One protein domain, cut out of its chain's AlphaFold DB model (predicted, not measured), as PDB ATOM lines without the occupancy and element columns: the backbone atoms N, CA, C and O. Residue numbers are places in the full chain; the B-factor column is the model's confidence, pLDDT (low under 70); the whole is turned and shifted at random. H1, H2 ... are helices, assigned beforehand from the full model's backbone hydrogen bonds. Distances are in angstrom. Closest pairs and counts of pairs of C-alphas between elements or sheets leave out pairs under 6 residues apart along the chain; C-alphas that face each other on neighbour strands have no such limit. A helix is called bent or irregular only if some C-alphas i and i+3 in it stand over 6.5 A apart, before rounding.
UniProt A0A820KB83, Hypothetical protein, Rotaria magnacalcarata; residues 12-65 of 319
ATOM      1  N   VAL A  12     109.040  47.866  14.523       85.88
ATOM      2  CA  VAL A  12     109.977  48.653  13.696       85.88
ATOM      3  C   VAL A  12     110.812  47.793  12.745       85.88
ATOM      4  O   VAL A  12     111.429  48.324  11.831       85.88
ATOM      5  N   SER A  13     110.815  46.471  12.932       85.94
ATOM      6  CA  SER A  13     111.518  45.521  12.059       85.94
ATOM      7  C   SER A  13     110.631  44.929  10.958       85.94
ATOM      8  O   SER A  13     111.115  44.215  10.082       85.94
ATOM      9  N   GLY A  14     109.326  45.219  10.981       88.25
ATOM     10  CA  GLY A  14     108.377  44.691  10.009       88.25
ATOM     11  C   GLY A  14     108.589  45.268   8.607       88.25
ATOM     12  O   GLY A  14     108.671  46.481   8.427       88.25
ATOM     13  N   GLU A  15     108.580  44.411   7.585       88.31
ATOM     14  CA  GLU A  15     108.771  44.819   6.182       88.31
ATOM     15  C   GLU A  15     107.767  45.902   5.736       88.31
ATOM     16  O   GLU A  15     108.118  46.842   5.021       88.31
ATOM     17  N   GLY A  16     106.512  45.807   6.191       85.94
ATOM     18  CA  GLY A  16     105.481  46.810   5.911       85.94
ATOM     19  C   GLY A  16     105.771  48.172   6.550       85.94
ATOM     20  O   GLY A  16     105.504  49.201   5.932       85.94
ATOM     21  N   PHE A  17     106.361  48.182   7.750       87.94
ATOM     22  CA  PHE A  17     106.768  49.408   8.436       87.94
ATOM     23  C   PHE A  17     107.924  50.088   7.689       87.94
ATOM     24  O   PHE A  17     107.830  51.274   7.381       87.94
ATOM     25  N   MET A  18     108.941  49.320   7.281       90.44
ATOM     26  CA  MET A  18     110.073  49.822   6.487       90.44
ATOM     27  C   MET A  18     109.624  50.423   5.146       90.44
ATOM     28  O   MET A  18     110.077  51.492   4.740       90.44
ATOM     29  N   LYS A  19     108.684  49.766   4.455       91.00
ATOM     30  CA  LYS A  19     108.115  50.272   3.193       91.00
ATOM     31  C   LYS A  19     107.319  51.565   3.383       91.00
ATOM     32  O   LYS A  19     107.375  52.449   2.525       91.00
ATOM     33  N   LEU A  20     106.575  51.679   4.482       86.75
ATOM     34  CA  LEU A  20     105.838  52.896   4.818       86.75
ATOM     35  C   LEU A  20     106.794  54.059   5.106       86.75
ATOM     36  O   LEU A  20     106.593  55.149   4.574       86.75
ATOM     37  N   GLU A  21     107.843  53.821   5.896       87.31
ATOM     38  CA  GLU A  21     108.877  54.818   6.189       87.31
ATOM     39  C   GLU A  21     109.538  55.325   4.903       87.31
ATOM     40  O   GLU A  21     109.581  56.536   4.667       87.31
ATOM     41  N   GLN A  22     109.948  54.407   4.019       88.56
ATOM     42  CA  GLN A  22     110.522  54.760   2.722       88.56
ATOM     43  C   GLN A  22     109.548  55.589   1.869       88.56
ATOM     44  O   GLN A  22     109.946  56.582   1.269       88.56
ATOM     45  N   SER A  23     108.257  55.246   1.869       85.75
ATOM     46  CA  SER A  23     107.236  55.985   1.110       85.75
ATOM     47  C   SER A  23     107.045  57.416   1.626       85.75
ATOM     48  O   SER A  23     106.872  58.345   0.835       85.75
ATOM     49  N   ILE A  24     107.092  57.616   2.947       84.44
ATOM     50  CA  ILE A  24     107.035  58.951   3.563       84.44
ATOM     51  C   ILE A  24     108.296  59.746   3.209       84.44
ATOM     52  O   ILE A  24     108.204  60.926   2.856       84.44
ATOM     53  N   PHE A  25     109.463  59.101   3.260       84.25
ATOM     54  CA  PHE A  25     110.729  59.707   2.868       84.25
ATOM     55  C   PHE A  25     110.710  60.156   1.399       84.25
ATOM     56  O   PHE A  25     111.003  61.319   1.105       84.25
ATOM     57  N   ASP A  26     110.272  59.297   0.480       85.38
ATOM     58  CA  ASP A  26     110.195  59.608  -0.951       85.38
ATOM     59  C   ASP A  26     109.200  60.745  -1.235       85.38
ATOM     60  O   ASP A  26     109.506  61.681  -1.984       85.38
ATOM     61  N   ALA A  27     108.042  60.742  -0.564       79.88
ATOM     62  CA  ALA A  27     107.063  61.825  -0.656       79.88
ATOM     63  C   ALA A  27     107.632  63.174  -0.174       79.88
ATOM     64  O   ALA A  27     107.377  64.221  -0.781       79.88
ATOM     65  N   SER A  28     108.446  63.160   0.886       74.25
ATOM     66  CA  SER A  28     109.111  64.368   1.392       74.25
ATOM     67  C   SER A  28     110.156  64.914   0.408       74.25
ATOM     68  O   SER A  28     110.272  66.126   0.219       74.25
ATOM     69  N   ARG A  29     110.861  64.030  -0.309       77.50
ATOM     70  CA  ARG A  29     111.862  64.414  -1.313       77.50
ATOM     71  C   ARG A  29     111.228  65.118  -2.513       77.50
ATOM     72  O   ARG A  29     111.779  66.107  -3.003       77.50
ATOM     73  N   HIS A  30     110.058  64.658  -2.951       73.75
ATOM     74  CA  HIS A  30     109.325  65.234  -4.083       73.75
ATOM     75  C   HIS A  30     108.641  66.576  -3.788       73.75
ATOM     76  O   HIS A  30     108.272  67.288  -4.720       73.75
ATOM     77  N   THR A  31     108.503  66.954  -2.518       69.31
ATOM     78  CA  THR A  31     107.804  68.178  -2.085       69.31
ATOM     79  C   THR A  31     108.744  69.284  -1.590       69.31
ATOM     80  O   THR A  31     108.290  70.354  -1.187       69.31
ATOM     81  N   SER A  32     110.059  69.067  -1.701       57.31
ATOM     82  CA  SER A  32     111.147  69.915  -1.181       57.31
ATOM     83  C   SER A  32     111.208  71.362  -1.710       57.31
ATOM     84  O   SER A  32     111.866  72.192  -1.089       57.31
ATOM     85  N   ASN A  33     110.484  71.702  -2.785       60.09
ATOM     86  CA  ASN A  33     110.384  73.075  -3.314       60.09
ATOM     87  C   ASN A  33     109.124  73.839  -2.856       60.09
ATOM     88  O   ASN A  33     108.953  75.006  -3.204       60.09
ATOM     89  N   SER A  34     108.235  73.204  -2.090       57.78
ATOM     90  CA  SER A  34     106.998  73.804  -1.577       57.78
ATOM     91  C   SER A  34     107.000  73.802  -0.049       57.78
ATOM     92  O   SER A  34     107.424  72.834   0.573       57.78
ATOM     93  N   SER A  35     106.541  74.901   0.551       58.03
ATOM     94  CA  SER A  35     106.396  75.106   1.999       58.03
ATOM     95  C   SER A  35     105.989  73.837   2.764       58.03
ATOM     96  O   SER A  35     105.004  73.204   2.394       58.03
ATOM     97  N   SER A  36     106.730  73.519   3.834       66.25
ATOM     98  CA  SER A  36     106.489  72.475   4.849       66.25
ATOM     99  C   SER A  36     105.217  71.630   4.655       66.25
ATOM    100  O   SER A  36     104.112  72.063   5.003       66.25
ATOM    101  N   VAL A  37     105.361  70.402   4.155       69.75
ATOM    102  CA  VAL A  37     104.231  69.472   4.062       69.75
ATOM    103  C   VAL A  37     103.789  69.070   5.465       69.75
ATOM    104  O   VAL A  37     104.552  68.508   6.249       69.75
ATOM    105  N   LYS A  38     102.527  69.349   5.790       77.06
ATOM    106  CA  LYS A  38     101.922  68.883   7.038       77.06
ATOM    107  C   LYS A  38     101.735  67.368   6.965       77.06
ATOM    108  O   LYS A  38     100.896  66.878   6.212       77.06
ATOM    109  N   ILE A  39     102.484  66.642   7.794       73.00
ATOM    110  CA  ILE A  39     102.456  65.172   7.902       73.00
ATOM    111  C   ILE A  39     101.032  64.637   8.120       73.00
ATOM    112  O   ILE A  39     100.666  63.599   7.578       73.00
ATOM    113  N   THR A  40     100.186  65.387   8.829       76.62
ATOM    114  CA  THR A  40      98.776  65.041   9.077       76.62
ATOM    115  C   THR A  40      97.921  64.939   7.812       76.62
ATOM    116  O   THR A  40      96.837  64.374   7.873       76.62
ATOM    117  N   HIS A  41      98.366  65.496   6.681       78.88
ATOM    118  CA  HIS A  41      97.692  65.351   5.385       78.88
ATOM    119  C   HIS A  41      98.279  64.226   4.521       78.88
ATOM    120  O   HIS A  41      97.634  63.813   3.563       78.88
ATOM    121  N   LEU A  42      99.477  63.729   4.850       78.12
ATOM    122  CA  LEU A  42     100.098  62.583   4.177       78.12
ATOM    123  C   LEU A  42      99.628  61.255   4.771       78.12
ATOM    124  O   LEU A  42      99.472  60.274   4.048       78.12
ATOM    125  N   ILE A  43      99.413  61.219   6.088       82.31
ATOM    126  CA  ILE A  43      99.017  60.001   6.790       82.31
ATOM    127  C   ILE A  43      97.484  59.894   6.785       82.31
ATOM    128  O   ILE A  43      96.810  60.779   7.320       82.31
ATOM    129  N   PRO A  44      96.907  58.831   6.200       84.69
ATOM    130  CA  PRO A  44      95.466  58.629   6.209       84.69
ATOM    131  C   PRO A  44      94.951  58.386   7.632       84.69
ATOM    132  O   PRO A  44      95.627  57.790   8.469       84.69
ATOM    133  N   SER A  45      93.714  58.811   7.898       87.44
ATOM    134  CA  SER A  45      93.061  58.532   9.180       87.44
ATOM    135  C   SER A  45      92.875  57.019   9.397       87.44
ATOM    136  O   SER A  45      92.738  56.283   8.411       87.44
ATOM    137  N   PRO A  46      92.771  56.536  10.651       79.31
ATOM    138  CA  PRO A  46      92.485  55.127  10.933       79.31
ATOM    139  C   PRO A  46      91.241  54.604  10.198       79.31
ATOM    140  O   PRO A  46      91.252  53.503   9.656       79.31
ATOM    141  N   THR A  47      90.193  55.424  10.092       84.62
ATOM    142  CA  THR A  47      88.963  55.084   9.361       84.62
ATOM    143  C   THR A  47      89.202  54.948   7.856       84.62
ATOM    144  O   THR A  47      88.635  54.067   7.214       84.62
ATOM    145  N   THR A  48      90.054  55.796   7.275       85.81
ATOM    146  CA  THR A  48      90.444  55.705   5.859       85.81
ATOM    147  C   THR A  48      91.253  54.437   5.595       85.81
ATOM    148  O   THR A  48      91.014  53.768   4.590       85.81
ATOM    149  N   ILE A  49      92.172  54.085   6.502       77.88
ATOM    150  CA  ILE A  49      92.948  52.842   6.422       77.88
ATOM    151  C   ILE A  49      92.009  51.637   6.494       77.88
ATOM    152  O   ILE A  49      92.066  50.798   5.603       77.88
ATOM    153  N   SER A  50      91.110  51.589   7.482       76.69
ATOM    154  CA  SER A  50      90.127  50.507   7.640       76.69
ATOM    155  C   SER A  50      89.301  50.304   6.368       76.69
ATOM    156  O   SER A  50      89.328  49.216   5.805       76.69
ATOM    157  N   ARG A  51      88.685  51.363   5.823       82.56
ATOM    158  CA  ARG A  51      87.904  51.262   4.574       82.56
ATOM    159  C   ARG A  51      88.743  50.823   3.375       82.56
ATOM    160  O   ARG A  51      88.246  50.125   2.496       82.56
ATOM    161  N   ASN A  52      89.998  51.266   3.296       84.88
ATOM    162  CA  ASN A  52      90.882  50.864   2.208       84.88
ATOM    163  C   ASN A  52      91.331  49.404   2.350       84.88
ATOM    164  O   ASN A  52      91.450  48.727   1.334       84.88
ATOM    165  N   ILE A  53      91.542  48.915   3.576       75.06
ATOM    166  CA  ILE A  53      91.781  47.494   3.847       75.06
ATOM    167  C   ILE A  53      90.557  46.684   3.428       75.06
ATOM    168  O   ILE A  53      90.732  45.742   2.666       75.06
ATOM    169  N   ASP A  54      89.345  47.088   3.818       71.00
ATOM    170  CA  ASP A  54      88.107  46.392   3.435       71.00
ATOM    171  C   ASP A  54      87.946  46.338   1.910       71.00
ATOM    172  O   ASP A  54      87.683  45.282   1.337       71.00
ATOM    173  N   ARG A  55      88.187  47.459   1.220       86.62
ATOM    174  CA  ARG A  55      88.140  47.525  -0.247       86.62
ATOM    175  C   ARG A  55      89.194  46.627  -0.901       86.62
ATOM    176  O   ARG A  55      88.857  45.852  -1.789       86.62
ATOM    177  N   LEU A  56      90.460  46.726  -0.483       78.00
ATOM    178  CA  LEU A  56      91.552  45.907  -1.025       78.00
ATOM    179  C   LEU A  56      91.345  44.422  -0.723       78.00
ATOM    180  O   LEU A  56      91.704  43.572  -1.539       78.00
ATOM    181  N   TYR A  57      90.778  44.118   0.443       68.56
ATOM    182  CA  TYR A  57      90.370  42.781   0.817       68.56
ATOM    183  C   TYR A  57      89.298  42.285  -0.145       68.56
ATOM    184  O   TYR A  57      89.552  41.285  -0.796       68.56
ATOM    185  N   GLU A  58      88.177  42.985  -0.338       70.88
ATOM    186  CA  GLU A  58      87.126  42.555  -1.275       70.88
ATOM    187  C   GLU A  58      87.632  42.438  -2.729       70.88
ATOM    188  O   GLU A  58      87.311  41.466  -3.418       70.88
ATOM    189  N   GLU A  59      88.509  43.343  -3.177       76.62
ATOM    190  CA  GLU A  59      89.150  43.277  -4.501       76.62
ATOM    191  C   GLU A  59      90.025  42.027  -4.671       76.62
ATOM    192  O   GLU A  59      89.973  41.353  -5.705       76.62
ATOM    193  N   LYS A  60      90.819  41.679  -3.653       66.75
ATOM    194  CA  LYS A  60      91.705  40.505  -3.694       66.75
ATOM    195  C   LYS A  60      91.015  39.211  -3.275       66.75
ATOM    196  O   LYS A  60      91.455  38.133  -3.669       66.75
ATOM    197  N   LYS A  61      89.921  39.285  -2.525       50.41
ATOM    198  CA  LYS A  61      89.113  38.151  -2.063       50.41
ATOM    199  C   LYS A  61      88.553  37.389  -3.251       50.41
ATOM    200  O   LYS A  61      88.628  36.161  -3.253       50.41
ATOM    201  N   VAL A  62      88.100  38.089  -4.295       53.72
ATOM    202  CA  VAL A  62      87.647  37.467  -5.552       53.72
ATOM    203  C   VAL A  62      88.779  36.691  -6.246       53.72
ATOM    204  O   VAL A  62      88.522  35.645  -6.836       53.72
ATOM    205  N   GLN A  63      90.031  37.146  -6.122       53.88
ATOM    206  CA  GLN A  63      91.205  36.484  -6.709       53.88
ATOM    207  C   GLN A  63      91.759  35.331  -5.849       53.88
ATOM    208  O   GLN A  63      92.272  34.361  -6.396       53.88
ATOM    209  N   LEU A  64      91.658  35.408  -4.518       48.25
ATOM    210  CA  LEU A  64      92.342  34.480  -3.603       48.25
ATOM    211  C   LEU A  64      91.450  33.370  -3.037       48.25
ATOM    212  O   LEU A  64      91.949  32.297  -2.717       48.25
ATOM    213  N   THR A  65      90.138  33.584  -2.903       50.28
ATOM    214  CA  THR A  65      89.294  32.673  -2.099       50.28
ATOM    215  C   THR A  65      88.657  31.517  -2.869       50.28
ATOM    216  O   THR A  65      87.993  30.679  -2.259       50.28
TER     217      THR A  65
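What this domain is: This is residues 12 to 65 of the 319 residues of the protein "Hypothetical protein" of Rotaria magnacalcarata (UniProt A0A820KB83). Picture an open V of chain with an empty middle: helix H1 makes one arm, the chain folds back through the loop round Ser 35, and short H2 followed by long H3 makes the other, longer arm. The two long helices nowhere come together, and H3 reaches away from the rest to make the far end of the shape. The printed part has 54 residues with three named helices, in the order H1, H2, H3, and no named strand; its class is all helix. The whole is only just loose, close to extended, with a radius of gyration of the C-alphas of 14.7 A, and its elongated outline spans 45 by 24 by 18 A.

How they stand to each other: Start at Val 12 and go on to H1, residues 15 to 30, which touches no helix. Look next at H2, residues 39 to 42: it is close to H1 but not clearly touching it, with 1 pair of C-alphas within 8 A. That closest pair is Ile 24 and Leu 42, whose C-alphas are 7.9 A apart, while the two helix centres are 12.9 A apart. Farther along comes H3, residues 46 to 64, which is apart from H1. H3 is also apart from H2, though a tight link of 3 residues joins the two. In the backbone of H1 every O i to N i+4 pair is within hydrogen-bond range; in H3 it is 13 of 15, and H2 is too short for such a pair.

Where its parts are: Find C-alpha 15 at (108.771, 44.819, 6.182); from there H1 runs 22.9 A to C-alpha 30 at (109.325, 65.234, -4.083). A short link of 8 residues then leads to H2, four residues from Ile 39 to Leu 42. Find C-alpha 46 at (92.485, 55.127, 10.933), where H3 begins; it runs 25.3 A to C-alpha 64 at (92.342, 34.480, -3.603). With 19 residues H3 is the longest helix, and near residue 58 you meet a kink of 26 degrees. H3 is neither bent nor irregular, but only just: C-alphas 59 and 62 are 6.1 A apart.

The domain as a whole: The two C-alphas farthest apart are those of Ser 35 and Thr 65, at 45.9 A, while the first and last printed C-alphas, of Val 12 and Thr 65, are 30.5 A apart. Residues 29 to 35 stand free, and so do residues 53 to 65, of which 53 to 64 belong to H3. The printed part has no cut, and no link between its helices is long. In the B-factor column of this predicted model, the mean pLDDT of the printed part is 76.1; look for values under 70 at residues 31 to 37, residue 57 and residues 60 to 65.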